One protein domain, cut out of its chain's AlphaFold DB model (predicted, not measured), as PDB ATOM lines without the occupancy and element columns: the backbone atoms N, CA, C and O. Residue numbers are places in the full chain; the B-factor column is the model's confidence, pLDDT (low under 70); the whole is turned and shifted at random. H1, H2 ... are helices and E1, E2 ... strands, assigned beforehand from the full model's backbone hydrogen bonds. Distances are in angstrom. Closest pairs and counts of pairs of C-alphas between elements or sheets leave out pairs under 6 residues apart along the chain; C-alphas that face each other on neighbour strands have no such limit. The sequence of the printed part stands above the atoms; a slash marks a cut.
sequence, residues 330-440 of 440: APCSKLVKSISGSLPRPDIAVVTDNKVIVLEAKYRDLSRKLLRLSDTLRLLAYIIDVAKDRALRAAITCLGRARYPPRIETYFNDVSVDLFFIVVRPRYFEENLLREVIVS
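What this domain is: This is residues 330 to 440 of the 440 residues of an uncharacterized protein of Thermoprotei archaeon (UniProt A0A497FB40). A strongly twisted sheet of five strands makes the middle layer, with helix H2 packed on one face and the shorter helix H3 on the opposite face. The small helix H1 sits off the sheet, beside one end of H2. The printed part has 111 residues, with three named helices and five named strands in the order H1 E1 E2 H2 E3 E4 E5 H3; the class is mixed, helices and strands. The sheet is mixed, in the order E1 E2 E3 E5 E4. The whole is compact, with a radius of gyration of the C-alphas of 13.7 A and spans of 41 by 28 by 25 A.

Where its parts are: H1 is residues 335 to 340, beginning at C-alpha 335 at (172.657, 152.286, 168.949). E1 is residues 348 to 352, and E2 is residues 355 to 365, 28.4 A long, with a bend of 55 degrees at residue 362. H2, residues 373 to 385, is 18.3 A long and begins at C-alpha 373 at (182.062, 163.926, 154.666). E3 is residues 391 to 400, 26.7 A; E4 is residues 407 to 412, 16.0 A; E5 is residues 415 to 425, 31.0 A. H3, residues 431 to 439, is 11.6 A long and ends at C-alpha 439 at (153.566, 161.310, 151.044).

How they stand to each other: E1 and E2 form an antiparallel hairpin, with N 350 and O 357 2.8 A apart. E2 and E3 are parallel, with N 360 and O 395 at 2.8 A. E3 and E5 are parallel, with N 396 and O 420 at 2.8 A. E4 and E5 form an antiparallel hairpin, with N 408 and O 419 at 2.8 A. E1 and E4 are the edge strands. E2, H2 and E3 make a strand-helix-strand unit, two parallel neighbour strands with a helix between, and its crossover is right-handed. H2 is on the sheet at a height of 8.5 A, over E3 and E5, and runs along the strands, at 25 degrees to E3 on the local plane; the closest C-alphas of H2 and E3 are those of Ile 383 and Leu 392, 5.8 A apart. H3 is on the sheet on the opposite face, giving three layers, helices on both faces of a sheet; the closest C-alphas of H3 and E5 are those of Leu 434 and Ile 422, 6.8 A apart. H1 is not on the sheet. It touches H2, which touches it with residues 381 to 385 alone, at a steep tilt of 54 degrees, opposite ways; their closest C-alphas are those of Leu 335 and Asp 385, 6.0 A apart. H2 and H3 are apart. In H1, H2 and H3 every O i to N i+4 pair is within hydrogen-bond range.

The domain as a whole: The two C-alphas farthest apart are those of Ser 338 and Arg 427, at 42.6 A. The printed part has no cut and ends at residue 440, the chain's last residue. No link is long. The mean pLDDT of the printed part is 87.0, and residues 368 to 369 are under 70.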
ATOM      1  N   ALA A 330     165.691 162.878 166.765       85.75
ATOM      2  CA  ALA A 330     165.237 161.613 166.209       85.75
ATOM      3  C   ALA A 330     164.051 161.044 167.016       85.75
ATOM      4  O   ALA A 330     164.059 161.112 168.251       85.75
ATOM      5  N   PRO A 331     163.047 160.453 166.345       82.56
ATOM      6  CA  PRO A 331     161.901 159.831 167.009       82.56
ATOM      7  C   PRO A 331     162.267 158.514 167.706       82.56
ATOM      8  O   PRO A 331     161.680 158.161 168.727       82.56
ATOM      9  N   CYS A 332     163.261 157.805 167.176       79.62
ATOM     10  CA  CYS A 332     163.805 156.564 167.704       79.62
ATOM     11  C   CYS A 332     165.330 156.564 167.539       79.62
ATOM     12  O   CYS A 332     165.866 157.175 166.618       79.62
ATOM     13  N   SER A 333     166.025 155.930 168.483       77.44
ATOM     14  CA  SER A 333     167.460 155.644 168.406       77.44
ATOM     15  C   SER A 333     167.832 154.668 169.518       77.44
ATOM     16  O   SER A 333     167.416 154.830 170.672       77.44
ATOM     17  N   LYS A 334     168.570 153.618 169.151       76.50
ATOM     18  CA  LYS A 334     168.987 152.532 170.043       76.50
ATOM     19  C   LYS A 334     170.506 152.458 170.137       76.50
ATOM     20  O   LYS A 334     171.038 152.426 171.243       76.50
ATOM     21  N   LEU A 335     171.210 152.465 169.008       83.94
ATOM     22  CA  LEU A 335     172.657 152.286 168.949       83.94
ATOM     23  C   LEU A 335     173.407 153.566 169.324       83.94
ATOM     24  O   LEU A 335     174.203 153.552 170.263       83.94
ATOM     25  N   VAL A 336     173.140 154.681 168.634       84.00
ATOM     26  CA  VAL A 336     173.898 155.930 168.840       84.00
ATOM     27  C   VAL A 336     173.674 156.453 170.254       84.00
ATOM     28  O   VAL A 336     174.637 156.856 170.907       84.00
ATOM     29  N   LYS A 337     172.445 156.352 170.775       84.50
ATOM     30  CA  LYS A 337     172.143 156.687 172.172       84.50
ATOM     31  C   LYS A 337     172.918 155.824 173.166       84.50
ATOM     32  O   LYS A 337     173.423 156.361 174.146       84.50
ATOM     33  N   SER A 338     173.025 154.518 172.924       86.19
ATOM     34  CA  SER A 338     173.730 153.602 173.832       86.19
ATOM     35  C   SER A 338     175.239 153.838 173.852       86.19
ATOM     36  O   SER A 338     175.862 153.684 174.896       86.19
ATOM     37  N   ILE A 339     175.825 154.236 172.718       87.31
ATOM     38  CA  ILE A 339     177.270 154.484 172.604       87.31
ATOM     39  C   ILE A 339     177.639 155.893 173.078       87.31
ATOM     40  O   ILE A 339     178.602 156.067 173.818       87.31
ATOM     41  N   SER A 340     176.902 156.911 172.632       85.19
ATOM     42  CA  SER A 340     177.266 158.320 172.839       85.19
ATOM     43  C   SER A 340     176.543 158.990 174.010       85.19
ATOM     44  O   SER A 340     176.823 160.144 174.321       85.19
ATOM     45  N   GLY A 341     175.551 158.324 174.609       83.19
ATOM     46  CA  GLY A 341     174.631 158.929 175.579       83.19
ATOM     47  C   GLY A 341     173.634 159.922 174.965       83.19
ATOM     48  O   GLY A 341     172.767 160.441 175.668       83.19
ATOM     49  N   SER A 342     173.713 160.182 173.654       81.44
ATOM     50  CA  SER A 342     172.920 161.196 172.957       81.44
ATOM     51  C   SER A 342     172.181 160.622 171.746       81.44
ATOM     52  O   SER A 342     172.659 159.711 171.077       81.44
ATOM     53  N   LEU A 343     170.979 161.135 171.476       83.81
ATOM     54  CA  LEU A 343     170.221 160.769 170.277       83.81
ATOM     55  C   LEU A 343     170.839 161.451 169.046       83.81
ATOM     56  O   LEU A 343     171.248 162.611 169.159       83.81
ATOM     57  N   PRO A 344     170.826 160.804 167.866       86.12
ATOM     58  CA  PRO A 344     171.090 161.488 166.614       86.12
ATOM     59  C   PRO A 344     170.025 162.571 166.390       86.12
ATOM     60  O   PRO A 344     168.873 162.449 166.821       86.12
ATOM     61  N   ARG A 345     170.420 163.663 165.735       87.88
ATOM     62  CA  ARG A 345     169.590 164.863 165.584       87.88
ATOM     63  C   ARG A 345     169.468 165.229 164.114       87.88
ATOM     64  O   ARG A 345     170.304 165.977 163.621       87.88
ATOM     65  N   PRO A 346     168.524 164.627 163.380       92.38
ATOM     66  CA  PRO A 346     168.149 165.142 162.069       92.38
ATOM     67  C   PRO A 346     167.601 166.561 162.204       92.38
ATOM     68  O   PRO A 346     166.958 166.856 163.216       92.38
ATOM     69  N   ASP A 347     167.823 167.415 161.201       94.44
ATOM     70  CA  ASP A 347     167.245 168.768 161.206       94.44
ATOM     71  C   ASP A 347     165.721 168.679 161.353       94.44
ATOM     72  O   ASP A 347     165.143 169.293 162.252       94.44
ATOM     73  N   ILE A 348     165.082 167.836 160.535       95.31
ATOM     74  CA  ILE A 348     163.656 167.507 160.620       95.31
ATOM     75  C   ILE A 348     163.488 165.992 160.449       95.31
ATOM     76  O   ILE A 348     164.038 165.402 159.522       95.31
ATOM     77  N   ALA A 349     162.688 165.352 161.295       95.00
ATOM     78  CA  ALA A 349     162.202 163.995 161.065       95.00
ATOM     79  C   ALA A 349     160.680 163.998 160.940       95.00
ATOM     80  O   ALA A 349     159.991 164.495 161.827       95.00
ATOM     81  N   VAL A 350     160.152 163.430 159.860       94.62
ATOM     82  CA  VAL A 350     158.715 163.217 159.659       94.62
ATOM     83  C   VAL A 350     158.413 161.753 159.932       94.62
ATOM     84  O   VAL A 350     158.999 160.862 159.320       94.62
ATOM     85  N   VAL A 351     157.506 161.510 160.867       92.94
ATOM     86  CA  VAL A 351     157.080 160.178 161.279       92.94
ATOM     87  C   VAL A 351     155.631 159.985 160.902       92.94
ATOM     88  O   VAL A 351     154.780 160.801 161.255       92.94
ATOM     89  N   THR A 352     155.367 158.870 160.241       88.94
ATOM     90  CA  THR A 352     154.026 158.310 160.072       88.94
ATOM     91  C   THR A 352     154.012 156.900 160.664       88.94
ATOM     92  O   THR A 352     155.051 156.397 161.100       88.94
ATOM     93  N   ASP A 353     152.859 156.231 160.659       81.50
ATOM     94  CA  ASP A 353     152.718 154.902 161.276       81.50
ATOM     95  C   ASP A 353     153.758 153.886 160.773       81.50
ATOM     96  O   ASP A 353     154.326 153.133 161.566       81.50
ATOM     97  N   ASN A 354     154.105 153.933 159.481       81.31
ATOM     98  CA  ASN A 354     154.950 152.923 158.831       81.31
ATOM     99  C   ASN A 354     156.321 153.429 158.350       81.31
ATOM    100  O   ASN A 354     157.096 152.643 157.820       81.31
ATOM    101  N   LYS A 355     156.654 154.719 158.496       87.88
ATOM    102  CA  LYS A 355     157.924 155.254 157.972       87.88
ATOM    103  C   LYS A 355     158.467 156.407 158.804       87.88
ATOM    104  O   LYS A 355     157.722 157.185 159.400       87.88
ATOM    105  N   VAL A 356     159.794 156.511 158.804       90.75
ATOM    106  CA  VAL A 356     160.525 157.673 159.309       90.75
ATOM    107  C   VAL A 356     161.312 158.268 158.154       90.75
ATOM    108  O   VAL A 356     162.104 157.581 157.510       90.75
ATOM    109  N   ILE A 357     161.075 159.547 157.900       93.38
ATOM    110  CA  ILE A 357     161.719 160.308 156.839       93.38
ATOM    111  C   ILE A 357     162.590 161.362 157.491       93.38
ATOM    112  O   ILE A 357     162.109 162.159 158.294       93.38
ATOM    113  N   VAL A 358     163.866 161.388 157.130       94.69
ATOM    114  CA  VAL A 358     164.803 162.401 157.620       94.69
ATOM    115  C   VAL A 358     164.980 163.487 156.568       94.69
ATOM    116  O   VAL A 358     165.250 163.186 155.410       94.69
ATOM    117  N   LEU A 359     164.861 164.752 156.953       95.69
ATOM    118  CA  LEU A 359     165.197 165.882 156.101       95.69
ATOM    119  C   LEU A 359     166.361 166.658 156.705       95.69
ATOM    120  O   LEU A 359     166.299 167.101 157.848       95.69
ATOM    121  N   GLU A 360     167.400 166.845 155.900       94.94
ATOM    122  CA  GLU A 360     168.608 167.595 156.230       94.94
ATOM    123  C   GLU A 360     168.641 168.882 155.401       94.94
ATOM    124  O   GLU A 360     168.697 168.847 154.166       94.94
ATOM    125  N   ALA A 361     168.611 170.037 156.059       95.31
ATOM    126  CA  ALA A 361     168.536 171.341 155.422       95.31
ATOM    127  C   ALA A 361     169.912 171.995 155.308       95.31
ATOM    128  O   ALA A 361     170.491 172.546 156.241       95.31
ATOM    129  N   LYS A 362     170.454 171.983 154.091       93.62
ATOM    130  CA  LYS A 362     171.770 172.542 153.790       93.62
ATOM    131  C   LYS A 362     171.618 173.911 153.152       93.62
ATOM    132  O   LYS A 362     171.422 174.042 151.947       93.62
ATOM    133  N   TYR A 363     171.826 174.948 153.960       93.06
ATOM    134  CA  TYR A 363     171.894 176.333 153.501       93.06
ATOM    135  C   TYR A 363     173.170 176.577 152.674       93.06
ATOM    136  O   TYR A 363     174.119 177.215 153.126       93.06
ATOM    137  N   ARG A 364     173.256 176.002 151.474       89.12
ATOM    138  CA  ARG A 364     174.339 176.160 150.491       89.12
ATOM    139  C   ARG A 364     173.887 175.625 149.135       89.12
ATOM    140  O   ARG A 364     172.954 174.833 149.052       89.12
ATOM    141  N   ASP A 365     174.577 176.049 148.087       86.38
ATOM    142  CA  ASP A 365     174.402 175.504 146.744       86.38
ATOM    143  C   ASP A 365     175.258 174.235 146.575       86.38
ATOM    144  O   ASP A 365     176.468 174.256 146.836       86.38
ATOM    145  N   LEU A 366     174.628 173.128 146.170       84.94
ATOM    146  CA  LEU A 366     175.284 171.843 145.905       84.94
ATOM    147  C   LEU A 366     175.625 171.641 144.413       84.94
ATOM    148  O   LEU A 366     176.231 170.633 144.053       84.94
ATOM    149  N   SER A 367     175.319 172.604 143.537       75.88
ATOM    150  CA  SER A 367     175.601 172.523 142.089       75.88
ATOM    151  C   SER A 367     177.089 172.408 141.754       75.88
ATOM    152  O   SER A 367     177.490 171.879 140.712       75.88
ATOM    153  N   ARG A 368     177.951 172.885 142.657       67.38
ATOM    154  CA  ARG A 368     179.408 172.916 142.465       67.38
ATOM    155  C   ARG A 368     180.177 172.006 143.415       67.38
ATOM    156  O   ARG A 368     181.389 171.890 143.259       67.38
ATOM    157  N   LYS A 369     179.522 171.410 144.416       69.56
ATOM    158  CA  LYS A 369     180.193 170.687 145.505       69.56
ATOM    159  C   LYS A 369     179.403 169.446 145.906       69.56
ATOM    160  O   LYS A 369     178.187 169.501 146.036       69.56
ATOM    161  N   LEU A 370     180.130 168.360 146.149       77.00
ATOM    162  CA  LEU A 370     179.596 167.147 146.763       77.00
ATOM    163  C   LEU A 370     179.152 167.426 148.209       77.00
ATOM    164  O   LEU A 370     179.514 168.451 148.806       77.00
ATOM    165  N   LEU A 371     178.384 166.500 148.786       83.62
ATOM    166  CA  LEU A 371     178.145 166.500 150.229       83.62
ATOM    167  C   LEU A 371     179.478 166.454 150.981       83.62
ATOM    168  O   LEU A 371     180.430 165.803 150.552       83.62
ATOM    169  N   ARG A 372     179.561 167.173 152.103       87.25
ATOM    170  CA  ARG A 372     180.739 167.086 152.968       87.25
ATOM    171  C   ARG A 372     180.727 165.730 153.662       87.25
ATOM    172  O   ARG A 372     179.660 165.257 154.038       87.25
ATOM    173  N   LEU A 373     181.911 165.185 153.932       86.06
ATOM    174  CA  LEU A 373     182.062 163.926 154.666       86.06
ATOM    175  C   LEU A 373     181.270 163.927 155.984       86.06
ATOM    176  O   LEU A 373     180.607 162.949 156.296       86.06
ATOM    177  N   SER A 374     181.269 165.045 156.714       86.81
ATOM    178  CA  SER A 374     180.490 165.190 157.948       86.81
ATOM    179  C   SER A 374     178.983 165.016 157.737       86.81
ATOM    180  O   SER A 374     178.327 164.403 158.568       86.81
ATOM    181  N   ASP A 375     178.437 165.536 156.632       88.44
ATOM    182  CA  ASP A 375     177.016 165.387 156.298       88.44
ATOM    183  C   ASP A 375     176.714 163.931 155.904       88.44
ATOM    184  O   ASP A 375     175.717 163.362 156.336       88.44
ATOM    185  N   THR A 376     177.610 163.295 155.142       87.69
ATOM    186  CA  THR A 376     177.488 161.883 154.749       87.69
ATOM    187  C   THR A 376     177.530 160.943 155.953       87.69
ATOM    188  O   THR A 376     176.684 160.063 156.067       87.69
ATOM    189  N   LEU A 377     178.471 161.141 156.880       87.62
ATOM    190  CA  LEU A 377     178.564 160.346 158.109       87.62
ATOM    191  C   LEU A 377     177.314 160.504 158.982       87.62
ATOM    192  O   LEU A 377     176.852 159.534 159.580       87.62
ATOM    193  N   ARG A 378     176.736 161.710 159.020       87.69
ATOM    194  CA  ARG A 378     175.490 161.976 159.742       87.69
ATOM    195  C   ARG A 378     174.307 161.219 159.131       87.69
ATOM    196  O   ARG A 378     173.567 160.565 159.857       87.69
ATOM    197  N   LEU A 379     174.187 161.226 157.801       87.62
ATOM    198  CA  LEU A 379     173.183 160.434 157.081       87.62
ATOM    199  C   LEU A 379     173.344 158.930 157.336       87.62
ATOM    200  O   LEU A 379     172.352 158.254 157.595       87.62
ATOM    201  N   LEU A 380     174.578 158.414 157.337       84.56
ATOM    202  CA  LEU A 380     174.857 157.016 157.693       84.56
ATOM    203  C   LEU A 380     174.404 156.686 159.120       84.56
ATOM    204  O   LEU A 380     173.804 155.637 159.342       84.56
ATOM    205  N   ALA A 381     174.621 157.588 160.080       85.94
ATOM    206  CA  ALA A 381     174.130 157.396 161.443       85.94
ATOM    207  C   ALA A 381     172.592 157.307 161.495       85.94
ATOM    208  O   ALA A 381     172.055 156.491 162.244       85.94
ATOM    209  N   TYR A 382     171.876 158.081 160.672       88.19
ATOM    210  CA  TYR A 382     170.418 157.960 160.565       88.19
ATOM    211  C   TYR A 382     169.980 156.639 159.927       88.19
ATOM    212  O   TYR A 382     169.013 156.042 160.394       88.19
ATOM    213  N   ILE A 383     170.701 156.149 158.911       81.06
ATOM    214  CA  ILE A 383     170.430 154.835 158.295       81.06
ATOM    215  C   ILE A 383     170.527 153.732 159.347       81.06
ATOM    216  O   ILE A 383     169.679 152.848 159.401       81.06
ATOM    217  N   ILE A 384     171.542 153.800 160.203       79.81
ATOM    218  CA  ILE A 384     171.793 152.766 161.206       79.81
ATOM    219  C   ILE A 384     170.778 152.828 162.357       79.81
ATOM    220  O   ILE A 384     170.420 151.785 162.900       79.81
ATOM    221  N   ASP A 385     170.330 154.024 162.749       82.06
ATOM    222  CA  ASP A 385     169.681 154.203 164.055       82.06
ATOM    223  C   ASP A 385     168.252 154.764 164.022       82.06
ATOM    224  O   ASP A 385     167.525 154.653 165.008       82.06
ATOM    225  N   VAL A 386     167.847 155.361 162.901       83.69
ATOM    226  CA  VAL A 386     166.527 155.992 162.720       83.69
ATOM    227  C   VAL A 386     165.669 155.232 161.701       83.69
ATOM    228  O   VAL A 386     164.442 155.310 161.765       83.69
ATOM    229  N   ALA A 387     166.287 154.475 160.786       80.69
ATOM    230  CA  ALA A 387     165.575 153.677 159.791       80.69
ATOM    231  C   ALA A 387     164.571 152.714 160.446       80.69
ATOM    232  O   ALA A 387     164.867 152.049 161.444       80.69
ATOM    233  N   LYS A 388     163.379 152.620 159.855       76.81
ATOM    234  CA  LYS A 388     162.306 151.720 160.293       76.81
ATOM    235  C   LYS A 388     162.044 150.701 159.186       76.81
ATOM    236  O   LYS A 388     162.196 151.020 158.015       76.81
ATOM    237  N   ASP A 389     161.719 149.464 159.557       73.62
ATOM    238  CA  ASP A 389     161.318 148.404 158.615       73.62
ATOM    239  C   ASP A 389     162.317 148.163 157.463       73.62
ATOM    240  O   ASP A 389     161.940 147.850 156.341       73.62
ATOM    241  N   ARG A 390     163.623 148.293 157.757       78.31
ATOM    242  CA  ARG A 390     164.736 148.152 156.791       78.31
ATOM    243  C   ARG A 390     164.684 149.139 155.612       78.31
ATOM    244  O   ARG A 390     165.279 148.882 154.565       78.31
ATOM    245  N   ALA A 391     164.041 150.290 155.788       83.06
ATOM    246  CA  ALA A 391     164.073 151.381 154.827       83.06
ATOM    247  C   ALA A 391     164.400 152.710 155.519       83.06
ATOM    248  O   ALA A 391     163.787 153.081 156.524       83.06
ATOM    249  N   LEU A 392     165.358 153.453 154.966       83.06
ATOM    250  CA  LEU A 392     165.500 154.877 155.243       83.06
ATOM    251  C   LEU A 392     165.147 155.659 153.989       83.06
ATOM    252  O   LEU A 392     165.797 155.524 152.954       83.06
ATOM    253  N   ARG A 393     164.193 156.573 154.129       91.88
ATOM    254  CA  ARG A 393     164.023 157.649 153.165       91.88
ATOM    255  C   ARG A 393     164.582 158.938 153.750       91.88
ATOM    256  O   ARG A 393     164.206 159.334 154.854       91.88
ATOM    257  N   ALA A 394     165.477 159.593 153.022       92.19
ATOM    258  CA  ALA A 394     166.019 160.876 153.436       92.19
ATOM    259  C   ALA A 394     165.994 161.899 152.302       92.19
ATOM    260  O   ALA A 394     166.260 161.575 151.148       92.19
ATOM    261  N   ALA A 395     165.709 163.153 152.637       93.88
ATOM    262  CA  ALA A 395     165.811 164.280 151.725       93.88
ATOM    263  C   ALA A 395     166.882 165.260 152.193       93.88
ATOM    264  O   ALA A 395     166.943 165.655 153.352       93.88
ATOM    265  N   ILE A 396     167.704 165.708 151.259       94.44
ATOM    266  CA  ILE A 396     168.687 166.756 151.467       94.44
ATOM    267  C   ILE A 396     168.173 167.979 150.735       94.44
ATOM    268  O   ILE A 396     168.181 168.036 149.503       94.44
ATOM    269  N   THR A 397     167.721 168.964 151.501       95.31
ATOM    270  CA  THR A 397     167.225 170.214 150.934       95.31
ATOM    271  C   THR A 397     168.366 171.215 150.795       95.31
ATOM    272  O   THR A 397     169.226 171.328 151.670       95.31
ATOM    273  N   CYS A 398     168.410 171.953 149.689       93.75
ATOM    274  CA  CYS A 398     169.496 172.892 149.408       93.75
ATOM    275  C   CYS A 398     169.053 174.092 148.562       93.75
ATOM    276  O   CYS A 398     167.981 174.093 147.963       93.75
ATOM    277  N   LEU A 399     169.894 175.129 148.502       90.62
ATOM    278  CA  LEU A 399     169.576 176.375 147.786       90.62
ATOM    279  C   LEU A 399     169.698 176.265 146.259       90.62
ATOM    280  O   LEU A 399     169.261 177.163 145.541       90.62
ATOM    281  N   GLY A 400     170.355 175.221 145.760       85.25
ATOM    282  CA  GLY A 400     170.646 175.056 144.342       85.25
ATOM    283  C   GLY A 400     170.856 173.593 143.990       85.25
ATOM    284  O   GLY A 400     171.296 172.806 144.829       85.25
ATOM    285  N   ARG A 401     170.500 173.244 142.751       77.00
ATOM    286  CA  ARG A 401     170.405 171.860 142.279       77.00
ATOM    287  C   ARG A 401     171.729 171.136 142.465       77.00
ATOM    288  O   ARG A 401     172.758 171.613 141.995       77.00
ATOM    289  N   ALA A 402     171.708 170.004 143.157       71.00
ATOM    290  CA  ALA A 402     172.910 169.215 143.363       71.00
ATOM    291  C   ALA A 402     173.431 168.639 142.033       71.00
ATOM    292  O   ALA A 402     172.676 168.479 141.078       71.00
ATOM    293  N   ARG A 403     174.727 168.294 141.970       72.50
ATOM    294  CA  ARG A 403     175.284 167.528 140.831       72.50
ATOM    295  C   ARG A 403     174.744 166.104 140.734       72.50
ATOM    296  O   ARG A 403     174.918 165.452 139.712       72.50
ATOM    297  N   TYR A 404     174.175 165.611 141.824       70.88
ATOM    298  CA  TYR A 404     173.590 164.286 141.907       70.88
ATOM    299  C   TYR A 404     172.277 164.221 141.123       70.88
ATOM    300  O   TYR A 404     171.623 165.255 140.945       70.88
ATOM    301  N   PRO A 405     171.855 163.019 140.691       77.88
ATOM    302  CA  PRO A 405     170.472 162.836 140.283       77.88
ATOM    303  C   PRO A 405     169.533 163.248 141.433       77.88
ATOM    304  O   PRO A 405     169.912 163.162 142.605       77.88
ATOM    305  N   PRO A 406     168.305 163.699 141.119       82.75
ATOM    306  CA  PRO A 406     167.334 164.139 142.125       82.75
ATOM    307  C   PRO A 406     166.978 163.039 143.135       82.75
ATOM    308  O   PRO A 406     166.562 163.348 144.249       82.75
ATOM    309  N   ARG A 407     167.194 161.771 142.766       91.06
ATOM    310  CA  ARG A 407     167.053 160.594 143.617       91.06
ATOM    311  C   ARG A 407     168.255 159.666 143.431       91.06
ATOM    312  O   ARG A 407     168.686 159.435 142.303       91.06
ATOM    313  N   ILE A 408     168.778 159.141 144.534       89.69
ATOM    314  CA  ILE A 408     169.757 158.055 144.580       89.69
ATOM    315  C   ILE A 408     169.124 156.922 145.377       89.69
ATOM    316  O   ILE A 408     168.832 157.088 146.560       89.69
ATOM    317  N   GLU A 409     168.953 155.778 144.731       91.12
ATOM    318  CA  GLU A 409     168.562 154.533 145.384       91.12
ATOM    319  C   GLU A 409     169.826 153.711 145.646       91.12
ATOM    320  O   GLU A 409     170.651 153.514 144.750       91.12
ATOM    321  N   THR A 410     170.022 153.274 146.885       90.50
ATOM    322  CA  THR A 410     171.167 152.448 147.279       90.50
ATOM    323  C   THR A 410     170.788 151.532 148.436       90.50
ATOM    324  O   THR A 410     169.709 151.639 149.012       90.50
ATOM    325  N   TYR A 411     171.697 150.634 148.800       88.31
ATOM    326  CA  TYR A 411     171.540 149.734 149.933       88.31
ATOM    327  C   TYR A 411     172.718 149.874 150.893       88.31
ATOM    328  O   TYR A 411     173.856 150.097 150.473       88.31
ATOM    329  N   PHE A 412     172.438 149.744 152.186       84.00
ATOM    330  CA  PHE A 412     173.447 149.571 153.223       84.00
ATOM    331  C   PHE A 412     173.130 148.279 153.973       84.00
ATOM    332  O   PHE A 412     172.216 148.236 154.799       84.00
ATOM    333  N   ASN A 413     173.866 147.211 153.654       86.50
ATOM    334  CA  ASN A 413     173.483 145.838 153.998       86.50
ATOM    335  C   ASN A 413     172.047 145.550 153.508       86.50
ATOM    336  O   ASN A 413     171.728 145.838 152.358       86.50
ATOM    337  N   ASP A 414     171.174 145.055 154.386       85.38
ATOM    338  CA  ASP A 414     169.773 144.746 154.077       85.38
ATOM    339  C   ASP A 414     168.830 145.958 154.201       85.38
ATOM    340  O   ASP A 414     167.610 145.793 154.164       85.38
ATOM    341  N   VAL A 415     169.366 147.169 154.409       84.62
ATOM    342  CA  VAL A 415     168.577 148.401 154.544       84.62
ATOM    343  C   VAL A 415     168.544 149.134 153.207       84.62
ATOM    344  O   VAL A 415     169.583 149.562 152.700       84.62
ATOM    345  N   SER A 416     167.345 149.299 152.649       89.62
ATOM    346  CA  SER A 416     167.113 150.150 151.478       89.62
ATOM    347  C   SER A 416     167.233 151.625 151.860       89.62
ATOM    348  O   SER A 416     166.756 152.053 152.914       89.62
ATOM    349  N   VAL A 417     167.911 152.403 151.024       89.88
ATOM    350  CA  VAL A 417     168.155 153.824 151.258       89.88
ATOM    351  C   VAL A 417     167.758 154.605 150.014       89.88
ATOM    352  O   VAL A 417     168.421 154.533 148.980       89.88
ATOM    353  N   ASP A 418     166.704 155.403 150.152       92.44
ATOM    354  CA  ASP A 418     166.275 156.371 149.149       92.44
ATOM    355  C   ASP A 418     166.723 157.775 149.570       92.44
ATOM    356  O   ASP A 418     166.182 158.354 150.520       92.44
ATOM    357  N   LEU A 419     167.704 158.338 148.864       92.19
ATOM    358  CA  LEU A 419     168.180 159.704 149.085       92.19
ATOM    359  C   LEU A 419     167.648 160.640 148.007       92.19
ATOM    360  O   LEU A 419     167.913 160.451 146.823       92.19
ATOM    361  N   PHE A 420     166.978 161.706 148.420       93.31
ATOM    362  CA  PHE A 420     166.453 162.731 147.528       93.31
ATOM    363  C   PHE A 420     167.221 164.038 147.693       93.31
ATOM    364  O   PHE A 420     167.497 164.467 148.811       93.31
ATOM    365  N   PHE A 421     167.542 164.704 146.589       93.19
ATOM    366  CA  PHE A 421     168.151 166.034 146.589       93.19
ATOM    367  C   PHE A 421     167.124 167.038 146.090       93.19
ATOM    368  O   PHE A 421     166.752 167.005 144.921       93.19
ATOM    369  N   ILE A 422     166.681 167.923 146.982       94.38
ATOM    370  CA  ILE A 422     165.543 168.809 146.735       94.38
ATOM    371  C   ILE A 422     165.996 170.260 146.828       94.38
ATOM    372  O   ILE A 422     166.617 170.680 147.810       94.38
ATOM    373  N   VAL A 423     165.669 171.058 145.824       94.62
ATOM    374  CA  VAL A 423     165.907 172.496 145.853       94.62
ATOM    375  C   VAL A 423     164.752 173.191 146.562       94.62
ATOM    376  O   VAL A 423     163.595 173.129 146.138       94.62
ATOM    377  N   VAL A 424     165.082 173.891 147.648       94.81
ATOM    378  CA  VAL A 424     164.135 174.677 148.441       94.81
ATOM    379  C   VAL A 424     164.676 176.098 148.556       94.81
ATOM    380  O   VAL A 424     165.576 176.390 149.338       94.81
ATOM    381  N   ARG A 425     164.147 177.004 147.734       93.81
ATOM    382  CA  ARG A 425     164.561 178.408 147.658       93.81
ATOM    383  C   ARG A 425     163.323 179.311 147.587       93.81
ATOM    384  O   ARG A 425     162.336 178.931 146.962       93.81
ATOM    385  N   PRO A 426     163.357 180.542 148.129       90.25
ATOM    386  CA  PRO A 426     162.209 181.457 148.116       90.25
ATOM    387  C   PRO A 426     161.497 181.644 146.777       90.25
ATOM    388  O   PRO A 426     160.282 181.807 146.755       90.25
ATOM    389  N   ARG A 427     162.240 181.627 145.668       88.00
ATOM    390  CA  ARG A 427     161.701 181.803 144.310       88.00
ATOM    391  C   ARG A 427     161.553 180.506 143.521       88.00
ATOM    392  O   ARG A 427     161.060 180.538 142.401       88.00
ATOM    393  N   TYR A 428     162.033 179.393 144.063       90.31
ATOM    394  CA  TYR A 428     162.022 178.108 143.384       90.31
ATOM    395  C   TYR A 428     162.001 176.977 144.405       90.31
ATOM    396  O   TYR A 428     162.937 176.813 145.186       90.31
ATOM    397  N   PHE A 429     160.932 176.198 144.384       93.31
ATOM    398  CA  PHE A 429     160.700 175.116 145.321       93.31
ATOM    399  C   PHE A 429     160.216 173.890 144.550       93.31
ATOM    400  O   PHE A 429     159.188 173.949 143.875       93.31
ATOM    401  N   GLU A 430     160.959 172.787 144.638       93.94
ATOM    402  CA  GLU A 430     160.593 171.500 144.032       93.94
ATOM    403  C   GLU A 430     159.500 170.795 144.861       93.94
ATOM    404  O   GLU A 430     159.713 169.726 145.435       93.94
ATOM    405  N   GLU A 431     158.316 171.413 144.930       94.38
ATOM    406  CA  GLU A 431     157.181 170.970 145.756       94.38
ATOM    407  C   GLU A 431     156.778 169.520 145.470       94.38
ATOM    408  O   GLU A 431     156.596 168.736 146.399       94.38
ATOM    409  N   ASN A 432     156.706 169.142 144.191       94.12
ATOM    410  CA  ASN A 432     156.317 167.791 143.781       94.12
ATOM    411  C   ASN A 432     157.305 166.727 144.266       94.12
ATOM    412  O   ASN A 432     156.875 165.672 144.720       94.12
ATOM    413  N   LEU A 433     158.610 167.016 144.215       93.44
ATOM    414  CA  LEU A 433     159.634 166.088 144.689       93.44
ATOM    415  C   LEU A 433     159.580 165.969 146.214       93.44
ATOM    416  O   LEU A 433     159.640 164.867 146.744       93.44
ATOM    417  N   LEU A 434     159.388 167.082 146.935       94.06
ATOM    418  CA  LEU A 434     159.190 167.029 148.388       94.06
ATOM    419  C   LEU A 434     157.940 166.222 148.759       94.06
ATOM    420  O   LEU A 434     157.977 165.429 149.698       94.06
ATOM    421  N   ARG A 435     156.849 166.396 148.011       93.50
ATOM    422  CA  ARG A 435     155.614 165.634 148.203       93.50
ATOM    423  C   ARG A 435     155.821 164.143 147.949       93.50
ATOM    424  O   ARG A 435     155.376 163.355 148.775       93.50
ATOM    425  N   GLU A 436     156.525 163.762 146.882       92.69
ATOM    426  CA  GLU A 436     156.893 162.364 146.603       92.69
ATOM    427  C   GLU A 436     157.653 161.756 147.782       92.69
ATOM    428  O   GLU A 436     157.302 160.685 148.268       92.69
ATOM    429  N   VAL A 437     158.646 162.469 148.322       91.19
ATOM    430  CA  VAL A 437     159.405 161.965 149.471       91.19
ATOM    431  C   VAL A 437     158.500 161.698 150.663       91.19
ATOM    432  O   VAL A 437     158.602 160.634 151.276       91.19
ATOM    433  N   ILE A 438     157.654 162.670 151.011       89.94
ATOM    434  CA  ILE A 438     156.935 162.677 152.285       89.94
ATOM    435  C   ILE A 438     155.662 161.826 152.237       89.94
ATOM    436  O   ILE A 438     155.362 161.106 153.194       89.94
ATOM    437  N   VAL A 439     154.909 161.894 151.142       86.50
ATOM    438  CA  VAL A 439     153.566 161.310 151.044       86.50
ATOM    439  C   VAL A 439     153.606 159.885 150.502       86.50
ATOM    440  O   VAL A 439     152.950 159.023 151.087       86.50
ATOM    441  N   SER A 440     154.407 159.609 149.466       81.06
ATOM    442  CA  SER A 440     154.565 158.254 148.900       81.06
ATOM    443  C   SER A 440     155.209 157.303 149.893       81.06
ATOM    444  O   SER A 440     154.898 156.102 149.862       81.06
TER     445      SER A 440